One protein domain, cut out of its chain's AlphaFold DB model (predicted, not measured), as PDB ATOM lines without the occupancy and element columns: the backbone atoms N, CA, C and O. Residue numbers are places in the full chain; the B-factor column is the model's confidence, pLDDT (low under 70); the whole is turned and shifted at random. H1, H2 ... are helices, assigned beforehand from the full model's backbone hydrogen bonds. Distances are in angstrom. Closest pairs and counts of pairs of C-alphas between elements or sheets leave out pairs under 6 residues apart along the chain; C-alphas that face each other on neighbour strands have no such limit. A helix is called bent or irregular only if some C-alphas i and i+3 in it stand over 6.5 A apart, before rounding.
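This is residues 166 to 199 and 208 to 258 of the 366 residues of a protein of Oncopeltus fasciatus (UniProt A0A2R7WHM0). Two long helices, H1 and H2, run side by side in opposite ways as a slender pair, and the shorter H3 is set crosswise at the end where H2 finishes, near H2 but apart from H1. At the other end of the pair, residues 193 to 199 stick out. The printed part has 85 residues, with three named helices in the order H1, H2, H3 and no named strand; the class is all helix. The whole is extended, with a radius of gyration of the C-alphas of 18.8 A, and its outline is a rod spanning 59 by 24 by 22 A.

The printed part begins at Lys 166. H1 holds residues 173 to 193, beginning at C-alpha 173 at (19.470, 12.702, 6.672) and measuring 30.4 A from first to last C-alpha. After the cut, H2 holds residues 211 to 240, beginning at C-alpha 211 at (25.059, 30.127, -15.923) and measuring 38.0 A. H2 is irregular, with C-alphas 234 and 237 7.1 A apart, and has a kink of 55 degrees near residue 234. H3 holds residues 243 to 256, measures 20.9 A and ends at C-alpha 256 at (14.156, 15.766, 21.747). H3 is only just irregular, with C-alphas 244 and 247 7.0 A apart.

H1 and H2 touch, with 13 pairs of C-alphas within 8 A; their closest C-alphas, those of Thr 185 and Ala 218, are 6.2 A apart. They run opposite ways at a shallow tilt of 20 degrees. H2 and H3 are close but not clearly touching, with 2 pairs of C-alphas within 8 A; the closest, those of Glu 237 and Arg 246, are 7.5 A apart. The lines of H2 and H3 are only just about perpendicular, at 73 degrees. H1 and H3 are apart. Of the backbone pairs O i to N i+4, 16 of 17 in H1, 24 of 26 in H2 and 8 of 10 in H3 are within hydrogen-bond range.

The two C-alphas farthest apart, those of Leu 199 and His 258, are 61.0 A apart. Residues 200 to 207 are not printed, and C-alphas 199 and 208 are 16.9 A apart across this cut, which falls in the link from H1 to H2. The link from H2 to H3 is tight, with 2 residues. Residues 193 to 199 stand free, and so do residues 253 to 258, of which 253 to 256 belong to H3. The mean pLDDT of the printed part is 85.8, and residues 191 to 199, 208 to 209 and 257 to 258 are under 70.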
ATOM      1  N   LYS A 166      22.011   2.984  15.630       91.38
ATOM      2  CA  LYS A 166      22.405   3.871  16.729       91.38
ATOM      3  C   LYS A 166      21.944   5.300  16.435       91.38
ATOM      4  O   LYS A 166      22.347   5.881  15.431       91.38
ATOM      5  N   LEU A 167      21.156   5.876  17.343       90.94
ATOM      6  CA  LEU A 167      20.746   7.279  17.294       90.94
ATOM      7  C   LEU A 167      21.600   8.138  18.251       90.94
ATOM      8  O   LEU A 167      21.932   7.663  19.341       90.94
ATOM      9  N   PRO A 168      21.939   9.390  17.887       90.88
ATOM     10  CA  PRO A 168      21.754   9.997  16.566       90.88
ATOM     11  C   PRO A 168      22.677   9.360  15.511       90.88
ATOM     12  O   PRO A 168      23.818   9.002  15.805       90.88
ATOM     13  N   SER A 169      22.178   9.228  14.280       89.25
ATOM     14  CA  SER A 169      22.971   8.731  13.150       89.25
ATOM     15  C   SER A 169      23.985   9.782  12.690       89.25
ATOM     16  O   SER A 169      23.668  10.970  12.651       89.25
ATOM     17  N   SER A 170      25.175   9.328  12.291       89.06
ATOM     18  CA  SER A 170      26.195  10.131  11.615       89.06
ATOM     19  C   SER A 170      26.692   9.352  10.386       89.06
ATOM     20  O   SER A 170      27.359   8.331  10.567       89.06
ATOM     21  N   PRO A 171      26.403   9.799   9.151       91.81
ATOM     22  CA  PRO A 171      25.728  11.051   8.820       91.81
ATOM     23  C   PRO A 171      24.211  11.015   9.066       91.81
ATOM     24  O   PRO A 171      23.581   9.952   9.054       91.81
ATOM     25  N   ASN A 172      23.626  12.191   9.289       92.69
ATOM     26  CA  ASN A 172      22.176  12.361   9.396       92.69
ATOM     27  C   ASN A 172      21.524  12.599   8.013       92.69
ATOM     28  O   ASN A 172      22.203  12.836   7.014       92.69
ATOM     29  N   ALA A 173      20.190  12.533   7.937       92.62
ATOM     30  CA  ALA A 173      19.470  12.702   6.672       92.62
ATOM     31  C   ALA A 173      19.711  14.078   6.020       92.62
ATOM     32  O   ALA A 173      19.849  14.160   4.801       92.62
ATOM     33  N   VAL A 174      19.813  15.145   6.822       93.62
ATOM     34  CA  VAL A 174      20.090  16.507   6.338       93.62
ATOM     35  C   VAL A 174      21.480  16.576   5.706       93.62
ATOM     36  O   VAL A 174      21.611  17.035   4.576       93.62
ATOM     37  N   GLU A 175      22.500  16.022   6.359       95.38
ATOM     38  CA  GLU A 175      23.875  15.957   5.855       95.38
ATOM     39  C   GLU A 175      23.973  15.172   4.541       95.38
ATOM     40  O   GLU A 175      24.707  15.567   3.631       95.38
ATOM     41  N   ILE A 176      23.215  14.076   4.410       96.00
ATOM     42  CA  ILE A 176      23.150  13.284   3.173       96.00
ATOM     43  C   ILE A 176      22.514  14.105   2.043       96.00
ATOM     44  O   ILE A 176      23.049  14.139   0.930       96.00
ATOM     45  N   ILE A 177      21.402  14.791   2.318       96.38
ATOM     46  CA  ILE A 177      20.713  15.650   1.342       96.38
ATOM     47  C   ILE A 177      21.620  16.819   0.918       96.38
ATOM     48  O   ILE A 177      21.773  17.091  -0.276       96.38
ATOM     49  N   GLU A 178      22.306  17.460   1.864       93.50
ATOM     50  CA  GLU A 178      23.280  18.521   1.588       93.50
ATOM     51  C   GLU A 178      24.464  18.022   0.750       93.50
ATOM     52  O   GLU A 178      24.930  18.711  -0.167       93.50
ATOM     53  N   LEU A 179      24.981  16.826   1.047       95.44
ATOM     54  CA  LEU A 179      26.053  16.206   0.269       95.44
ATOM     55  C   LEU A 179      25.594  15.916  -1.164       95.44
ATOM     56  O   LEU A 179      26.334  16.191  -2.114       95.44
ATOM     57  N   PHE A 180      24.363  15.427  -1.332       95.38
ATOM     58  CA  PHE A 180      23.752  15.221  -2.641       95.38
ATOM     59  C   PHE A 180      23.650  16.534  -3.431       95.38
ATOM     60  O   PHE A 180      24.121  16.591  -4.569       95.38
ATOM     61  N   MET A 181      23.120  17.604  -2.831       94.75
ATOM     62  CA  MET A 181      22.985  18.911  -3.491       94.75
ATOM     63  C   MET A 181      24.336  19.503  -3.913       94.75
ATOM     64  O   MET A 181      24.476  20.021  -5.031       94.75
ATOM     65  N   ARG A 182      25.354  19.400  -3.045       92.25
ATOM     66  CA  ARG A 182      26.728  19.829  -3.356       92.25
ATOM     67  C   ARG A 182      27.297  19.039  -4.528       92.25
ATOM     68  O   ARG A 182      27.767  19.637  -5.497       92.25
ATOM     69  N   ASN A 183      27.206  17.710  -4.479       92.88
ATOM     70  CA  ASN A 183      27.688  16.844  -5.552       92.88
ATOM     71  C   ASN A 183      26.957  17.120  -6.877       92.88
ATOM     72  O   ASN A 183      27.594  17.241  -7.923       92.88
ATOM     73  N   PHE A 184      25.635  17.298  -6.838       92.50
ATOM     74  CA  PHE A 184      24.836  17.652  -8.009       92.50
ATOM     75  C   PHE A 184      25.327  18.956  -8.648       92.50
ATOM     76  O   PHE A 184      25.629  18.978  -9.842       92.50
ATOM     77  N   THR A 185      25.477  20.018  -7.852       88.38
ATOM     78  CA  THR A 185      25.905  21.342  -8.334       88.38
ATOM     79  C   THR A 185      27.323  21.309  -8.907       88.38
ATOM     80  O   THR A 185      27.555  21.788 -10.018       88.38
ATOM     81  N   VAL A 186      28.263  20.660  -8.211       87.12
ATOM     82  CA  VAL A 186      29.643  20.475  -8.692       87.12
ATOM     83  C   VAL A 186      29.669  19.705 -10.012       87.12
ATOM     84  O   VAL A 186      30.409  20.077 -10.922       87.12
ATOM     85  N   ASN A 187      28.844  18.667 -10.161       86.88
ATOM     86  CA  ASN A 187      28.771  17.904 -11.407       86.88
ATOM     87  C   ASN A 187      28.187  18.734 -12.560       86.88
ATOM     88  O   ASN A 187      28.699  18.642 -13.675       86.88
ATOM     89  N   GLN A 188      27.204  19.608 -12.307       83.00
ATOM     90  CA  GLN A 188      26.726  20.555 -13.327       83.00
ATOM     91  C   GLN A 188      27.833  21.532 -13.768       83.00
ATOM     92  O   GLN A 188      27.959  21.821 -14.958       83.00
ATOM     93  N   ILE A 189      28.673  22.001 -12.838       80.12
ATOM     94  CA  ILE A 189      29.783  22.925 -13.132       80.12
ATOM     95  C   ILE A 189      30.948  22.211 -13.839       80.12
ATOM     96  O   ILE A 189      31.515  22.750 -14.788       80.12
ATOM     97  N   LYS A 190      31.306  20.980 -13.455       75.56
ATOM     98  CA  LYS A 190      32.372  20.203 -14.126       75.56
ATOM     99  C   LYS A 190      32.093  20.011 -15.616       75.56
ATOM    100  O   LYS A 190      33.006  20.152 -16.432       75.56
ATOM    101  N   LEU A 191      30.826  19.791 -15.970       66.81
ATOM    102  CA  LEU A 191      30.368  19.716 -17.361       66.81
ATOM    103  C   LEU A 191      30.606  21.025 -18.147       66.81
ATOM    104  O   LEU A 191      30.695  20.985 -19.374       66.81
ATOM    105  N   MET A 192      30.765  22.166 -17.466       60.75
ATOM    106  CA  MET A 192      31.134  23.459 -18.063       60.75
ATOM    107  C   MET A 192      32.650  23.620 -18.231       60.75
ATOM    108  O   MET A 192      33.116  24.077 -19.277       60.75
ATOM    109  N   CYS A 193      33.433  23.253 -17.210       56.12
ATOM    110  CA  CYS A 193      34.870  23.549 -17.156       56.12
ATOM    111  C   CYS A 193      35.731  22.636 -18.045       56.12
ATOM    112  O   CYS A 193      36.818  23.038 -18.457       56.12
ATOM    113  N   HIS A 194      35.237  21.454 -18.435       53.38
ATOM    114  CA  HIS A 194      35.938  20.563 -19.379       53.38
ATOM    115  C   HIS A 194      35.991  21.101 -20.826       53.38
ATOM    116  O   HIS A 194      36.536  20.449 -21.710       53.38
ATOM    117  N   ARG A 195      35.470  22.308 -21.093       51.53
ATOM    118  CA  ARG A 195      35.583  22.982 -22.400       51.53
ATOM    119  C   ARG A 195      36.793  23.909 -22.560       51.53
ATOM    120  O   ARG A 195      36.955  24.466 -23.643       51.53
ATOM    121  N   ARG A 196      37.627  24.114 -21.531       48.38
ATOM    122  CA  ARG A 196      38.747  25.085 -21.584       48.38
ATOM    123  C   ARG A 196      40.147  24.462 -21.625       48.38
ATOM    124  O   ARG A 196      41.123  25.170 -21.423       48.38
ATOM    125  N   GLY A 197      40.253  23.169 -21.919       51.38
ATOM    126  CA  GLY A 197      41.518  22.488 -22.190       51.38
ATOM    127  C   GLY A 197      41.435  21.811 -23.550       51.38
ATOM    128  O   GLY A 197      40.554  20.997 -23.783       51.38
ATOM    129  N   HIS A 198      42.298  22.227 -24.460       52.28
ATOM    130  CA  HIS A 198      42.447  21.776 -25.837       52.28
ATOM    131  C   HIS A 198      42.126  20.282 -26.069       52.28
ATOM    132  O   HIS A 198      42.904  19.433 -25.666       52.28
ATOM    133  N   LEU A 199      40.997  19.982 -26.723       40.50
ATOM    134  CA  LEU A 199      40.790  18.955 -27.758       40.50
ATOM    135  C   LEU A 199      39.384  19.195 -28.344       40.50
ATOM    136  O   LEU A 199      38.412  19.383 -27.617       40.50
ATOM    137  N   HIS A 208      25.210  25.287 -25.507       59.72
ATOM    138  CA  HIS A 208      25.856  26.172 -24.549       59.72
ATOM    139  C   HIS A 208      25.048  26.260 -23.236       59.72
ATOM    140  O   HIS A 208      24.123  27.061 -23.150       59.72
ATOM    141  N   ILE A 209      25.356  25.413 -22.246       68.31
ATOM    142  CA  ILE A 209      24.739  25.470 -20.914       68.31
ATOM    143  C   ILE A 209      25.110  26.835 -20.341       68.31
ATOM    144  O   ILE A 209      26.288  27.180 -20.257       68.31
ATOM    145  N   THR A 210      24.109  27.656 -20.051       80.50
ATOM    146  CA  THR A 210      24.342  28.993 -19.506       80.50
ATOM    147  C   THR A 210      24.466  28.930 -17.989       80.50
ATOM    148  O   THR A 210      24.002  27.983 -17.354       80.50
ATOM    149  N   VAL A 211      25.062  29.964 -17.387       80.62
ATOM    150  CA  VAL A 211      25.059  30.127 -15.923       80.62
ATOM    151  C   VAL A 211      23.621  30.098 -15.393       80.62
ATOM    152  O   VAL A 211      23.336  29.389 -14.435       80.62
ATOM    153  N   HIS A 212      22.696  30.759 -16.095       84.94
ATOM    154  CA  HIS A 212      21.273  30.767 -15.763       84.94
ATOM    155  C   HIS A 212      20.649  29.358 -15.734       84.94
ATOM    156  O   HIS A 212      19.868  29.045 -14.835       84.94
ATOM    157  N   ASP A 213      20.996  28.479 -16.682       85.06
ATOM    158  CA  ASP A 213      20.491  27.096 -16.698       85.06
ATOM    159  C   ASP A 213      20.981  26.287 -15.491       85.06
ATOM    160  O   ASP A 213      20.245  25.453 -14.963       85.06
ATOM    161  N   ILE A 214      22.216  26.525 -15.043       83.50
ATOM    162  CA  ILE A 214      22.789  25.854 -13.869       83.50
ATOM    163  C   ILE A 214      22.102  26.348 -12.607       83.50
ATOM    164  O   ILE A 214      21.655  25.522 -11.814       83.50
ATOM    165  N   THR A 215      21.959  27.665 -12.452       88.12
ATOM    166  CA  THR A 215      21.246  28.262 -11.320       88.12
ATOM    167  C   THR A 215      19.811  27.745 -11.253       88.12
ATOM    168  O   THR A 215      19.370  27.297 -10.201       88.12
ATOM    169  N   SER A 216      19.114  27.685 -12.391       91.12
ATOM    170  CA  SER A 216      17.748  27.147 -12.460       91.12
ATOM    171  C   SER A 216      17.678  25.677 -12.024       91.12
ATOM    172  O   SER A 216      16.793  25.292 -11.266       91.12
ATOM    173  N   ARG A 217      18.630  24.839 -12.462       90.00
ATOM    174  CA  ARG A 217      18.704  23.422 -12.052       90.00
ATOM    175  C   ARG A 217      19.085  23.254 -10.583       90.00
ATOM    176  O   ARG A 217      18.600  22.326  -9.945       90.00
ATOM    177  N   ALA A 218      19.960  24.110 -10.062       90.69
ATOM    178  CA  ALA A 218      20.366  24.094  -8.661       90.69
ATOM    179  C   ALA A 218      19.203  24.501  -7.744       90.69
ATOM    180  O   ALA A 218      18.976  23.840  -6.735       90.69
ATOM    181  N   ASN A 219      18.424  25.512  -8.138       92.44
ATOM    182  CA  ASN A 219      17.215  25.918  -7.421       92.44
ATOM    183  C   ASN A 219      16.167  24.801  -7.417       92.44
ATOM    184  O   ASN A 219      15.667  24.449  -6.356       92.44
ATOM    185  N   LEU A 220      15.927  24.154  -8.564       95.69
ATOM    186  CA  LEU A 220      15.033  22.993  -8.619       95.69
ATOM    187  C   LEU A 220      15.529  21.838  -7.730       95.69
ATOM    188  O   LEU A 220      14.744  21.200  -7.038       95.69
ATOM    189  N   CYS A 221      16.838  21.570  -7.726       95.12
ATOM    190  CA  CYS A 221      17.438  20.563  -6.849       95.12
ATOM    191  C   CYS A 221      17.220  20.899  -5.364       95.12
ATOM    192  O   CYS A 221      16.918  20.002  -4.580       95.12
ATOM    193  N   ARG A 222      17.307  22.184  -4.991       94.81
ATOM    194  CA  ARG A 222      17.004  22.668  -3.638       94.81
ATOM    195  C   ARG A 222      15.539  22.444  -3.266       94.81
ATOM    196  O   ARG A 222      15.288  21.873  -2.217       94.81
ATOM    197  N   GLU A 223      14.594  22.807  -4.130       96.81
ATOM    198  CA  GLU A 223      13.161  22.585  -3.876       96.81
ATOM    199  C   GLU A 223      12.838  21.097  -3.667       96.81
ATOM    200  O   GLU A 223      12.107  20.733  -2.748       96.81
ATOM    201  N   VAL A 224      13.428  20.218  -4.485       96.81
ATOM    202  CA  VAL A 224      13.266  18.763  -4.336       96.81
ATOM    203  C   VAL A 224      13.880  18.270  -3.025       96.81
ATOM    204  O   VAL A 224      13.259  17.473  -2.324       96.81
ATOM    205  N   ALA A 225      15.077  18.739  -2.674       95.88
ATOM    206  CA  ALA A 225      15.747  18.396  -1.422       95.88
ATOM    207  C   ALA A 225      14.938  18.830  -0.188       95.88
ATOM    208  O   ALA A 225      14.763  18.034   0.738       95.88
ATOM    209  N   ASP A 226      14.388  20.046  -0.206       95.06
ATOM    210  CA  ASP A 226      13.508  20.553   0.849       95.06
ATOM    211  C   ASP A 226      12.219  19.731   0.940       95.06
ATOM    212  O   ASP A 226      11.809  19.345   2.036       95.06
ATOM    213  N   GLY A 227      11.623  19.380  -0.204       97.00
ATOM    214  CA  GLY A 227      10.462  18.493  -0.265       97.00
ATOM    215  C   GLY A 227      10.740  17.112   0.335       97.00
ATOM    216  O   GLY A 227       9.933  16.612   1.117       97.00
ATOM    217  N   ILE A 228      11.898  16.514   0.035       96.44
ATOM    218  CA  ILE A 228      12.321  15.229   0.616       96.44
ATOM    219  C   ILE A 228      12.524  15.358   2.128       96.44
ATOM    220  O   ILE A 228      12.049  14.501   2.868       96.44
ATOM    221  N   ARG A 229      13.187  16.421   2.602       95.81
ATOM    222  CA  ARG A 229      13.394  16.659   4.040       95.81
ATOM    223  C   ARG A 229      12.058  16.727   4.782       95.81
ATOM    224  O   ARG A 229      11.866  16.020   5.764       95.81
ATOM    225  N   VAL A 230      11.127  17.528   4.265       95.56
ATOM    226  CA  VAL A 230       9.779  17.675   4.831       95.56
ATOM    227  C   VAL A 230       9.011  16.352   4.780       95.56
ATOM    228  O   VAL A 230       8.376  15.966   5.758       95.56
ATOM    229  N   TYR A 231       9.095  15.622   3.666       95.81
ATOM    230  CA  TYR A 231       8.463  14.310   3.531       95.81
ATOM    231  C   TYR A 231       8.988  13.316   4.570       95.81
ATOM    232  O   TYR A 231       8.189  12.625   5.193       95.81
ATOM    233  N   LEU A 232      10.306  13.257   4.790       95.00
ATOM    234  CA  LEU A 232      10.903  12.396   5.812       95.00
ATOM    235  C   LEU A 232      10.391  12.763   7.210       95.00
ATOM    236  O   LEU A 232       9.964  11.865   7.934       95.00
ATOM    237  N   ASP A 233      10.345  14.050   7.561       91.50
ATOM    238  CA  ASP A 233       9.839  14.504   8.866       91.50
ATOM    239  C   ASP A 233       8.392  14.032   9.121       91.50
ATOM    240  O   ASP A 233       8.068  13.582  10.222       91.50
ATOM    241  N   PHE A 234       7.529  14.066   8.098       94.38
ATOM    242  CA  PHE A 234       6.128  13.640   8.220       94.38
ATOM    243  C   PHE A 234       5.910  12.130   8.078       94.38
ATOM    244  O   PHE A 234       5.000  11.586   8.705       94.38
ATOM    245  N   MET A 235       6.704  11.446   7.253       94.00
ATOM    246  CA  MET A 235       6.453  10.052   6.867       94.00
ATOM    247  C   MET A 235       7.275   9.028   7.647       94.00
ATOM    248  O   MET A 235       6.977   7.833   7.557       94.00
ATOM    249  N   THR A 236       8.251   9.475   8.447       92.44
ATOM    250  CA  THR A 236       9.072   8.581   9.278       92.44
ATOM    251  C   THR A 236       8.199   7.701  10.172       92.44
ATOM    252  O   THR A 236       8.198   6.482  10.026       92.44
ATOM    253  N   GLU A 237       7.378   8.304  11.031       92.12
ATOM    254  CA  GLU A 237       6.509   7.565  11.952       92.12
ATOM    255  C   GLU A 237       5.416   6.715  11.265       92.12
ATOM    256  O   GLU A 237       5.263   5.541  11.635       92.12
ATOM    257  N   PRO A 238       4.644   7.226  10.284       93.81
ATOM    258  CA  PRO A 238       3.546   6.452   9.713       93.81
ATOM    259  C   PRO A 238       4.014   5.313   8.799       93.81
ATOM    260  O   PRO A 238       3.396   4.249   8.831       93.81
ATOM    261  N   ALA A 239       5.079   5.497   8.006       93.62
ATOM    262  CA  ALA A 239       5.355   4.610   6.871       93.62
ATOM    263  C   ALA A 239       6.790   4.072   6.760       93.62
ATOM    264  O   ALA A 239       6.966   3.024   6.145       93.62
ATOM    265  N   LEU A 240       7.805   4.757   7.298       94.38
ATOM    266  CA  LEU A 240       9.209   4.387   7.036       94.38
ATOM    267  C   LEU A 240       9.846   3.513   8.124       94.38
ATOM    268  O   LEU A 240      10.888   2.924   7.866       94.38
ATOM    269  N   LEU A 241       9.242   3.418   9.313       94.69
ATOM    270  CA  LEU A 241       9.763   2.600  10.414       94.69
ATOM    271  C   LEU A 241       9.199   1.179  10.409       94.69
ATOM    272  O   LEU A 241       7.978   0.971  10.325       94.69
ATOM    273  N   TYR A 242      10.075   0.201  10.638       95.19
ATOM    274  CA  TYR A 242       9.650  -1.157  10.962       95.19
ATOM    275  C   TYR A 242       9.003  -1.214  12.351       95.19
ATOM    276  O   TYR A 242       9.237  -0.369  13.216       95.19
ATOM    277  N   GLY A 243       8.209  -2.260  12.604       92.56
ATOM    278  CA  GLY A 243       7.556  -2.465  13.903       92.56
ATOM    279  C   GLY A 243       8.532  -2.429  15.086       92.56
ATOM    280  O   GLY A 243       8.242  -1.777  16.088       92.56
ATOM    281  N   SER A 244       9.709  -3.048  14.935       92.50
ATOM    282  CA  SER A 244      10.755  -3.117  15.968       92.50
ATOM    283  C   SER A 244      11.391  -1.760  16.308       92.50
ATOM    284  O   SER A 244      11.908  -1.589  17.409       92.50
ATOM    285  N   GLU A 245      11.340  -0.779  15.406       94.19
ATOM    286  CA  GLU A 245      12.006   0.524  15.576       94.19
ATOM    287  C   GLU A 245      11.112   1.575  16.248       94.19
ATOM    288  O   GLU A 245      11.594   2.590  16.754       94.19
ATOM    289  N   ARG A 246       9.793   1.339  16.294       93.12
ATOM    290  CA  ARG A 246       8.808   2.320  16.784       93.12
ATOM    291  C   ARG A 246       9.040   2.729  18.238       93.12
ATOM    292  O   ARG A 246       8.855   3.897  18.573       93.12
ATOM    293  N   ALA A 247       9.459   1.791  19.088       92.75
ATOM    294  CA  ALA A 247       9.783   2.080  20.485       92.75
ATOM    295  C   ALA A 247      10.988   3.031  20.587       92.75
ATOM    296  O   ALA A 247      10.884   4.089  21.203       92.75
ATOM    297  N   GLN A 248      12.079   2.713  19.878       94.38
ATOM    298  CA  GLN A 248      13.287   3.540  19.839       94.38
ATOM    299  C   GLN A 248      12.994   4.961  19.337       94.38
ATOM    300  O   GLN A 248      13.498   5.935  19.898       94.38
ATOM    301  N   PHE A 249      12.164   5.091  18.299       92.62
ATOM    302  CA  PHE A 249      11.768   6.389  17.760       92.62
ATOM    303  C   PHE A 249      10.959   7.219  18.766       92.62
ATOM    304  O   PHE A 249      11.218   8.414  18.934       92.62
ATOM    305  N   LYS A 250      10.001   6.603  19.469       92.56
ATOM    306  CA  LYS A 250       9.189   7.289  20.485       92.56
ATOM    307  C   LYS A 250      10.045   7.777  21.654       92.56
ATOM    308  O   LYS A 250       9.907   8.926  22.075       92.56
ATOM    309  N   ASP A 251      10.963   6.941  22.127       91.88
ATOM    310  CA  ASP A 251      11.881   7.303  23.207       91.88
ATOM    311  C   ASP A 251      12.776   8.470  22.777       91.88
ATOM    312  O   ASP A 251      12.831   9.499  23.454       91.88
ATOM    313  N   TYR A 252      13.386   8.377  21.593       89.69
ATOM    314  CA  TYR A 252      14.249   9.431  21.060       89.69
ATOM    315  C   TYR A 252      13.503  10.760  20.852       89.69
ATOM    316  O   TYR A 252      13.977  11.812  21.279       89.69
ATOM    317  N   THR A 253      12.316  10.735  20.241       88.06
ATOM    318  CA  THR A 253      11.525  11.954  19.996       88.06
ATOM    319  C   THR A 253      10.993  12.579  21.282       88.06
ATOM    320  O   THR A 253      10.946  13.806  21.372       88.06
ATOM    321  N   SER A 254      10.651  11.780  22.299       86.12
ATOM    322  CA  SER A 254      10.229  12.300  23.605       86.12
ATOM    323  C   SER A 254      11.340  13.098  24.297       86.12
ATOM    324  O   SER A 254      11.071  14.161  24.861       86.12
ATOM    325  N   VAL A 255      12.592  12.642  24.173       81.44
ATOM    326  CA  VAL A 255      13.780  13.326  24.703       81.44
ATOM    327  C   VAL A 255      14.066  14.610  23.920       81.44
ATOM    328  O   VAL A 255      14.338  15.647  24.520       81.44
ATOM    329  N   GLN A 256      13.935  14.582  22.590       71.12
ATOM    330  CA  GLN A 256      14.156  15.766  21.747       71.12
ATOM    331  C   GLN A 256      13.067  16.843  21.925       71.12
ATOM    332  O   GLN A 256      13.366  18.034  21.896       71.12
ATOM    333  N   ARG A 257      11.809  16.451  22.179       59.88
ATOM    334  CA  ARG A 257      10.685  17.377  22.440       59.88
ATOM    335  C   ARG A 257      10.801  18.131  23.772       59.88
ATOM    336  O   ARG A 257      10.109  19.129  23.944       59.88
ATOM    337  N   HIS A 258      11.644  17.673  24.700       50.97
ATOM    338  CA  HIS A 258      11.887  18.343  25.985       50.97
ATOM    339  C   HIS A 258      12.936  19.467  25.912       50.97
ATOM    340  O   HIS A 258      13.198  20.119  26.923       50.97
TER     341      HIS A 258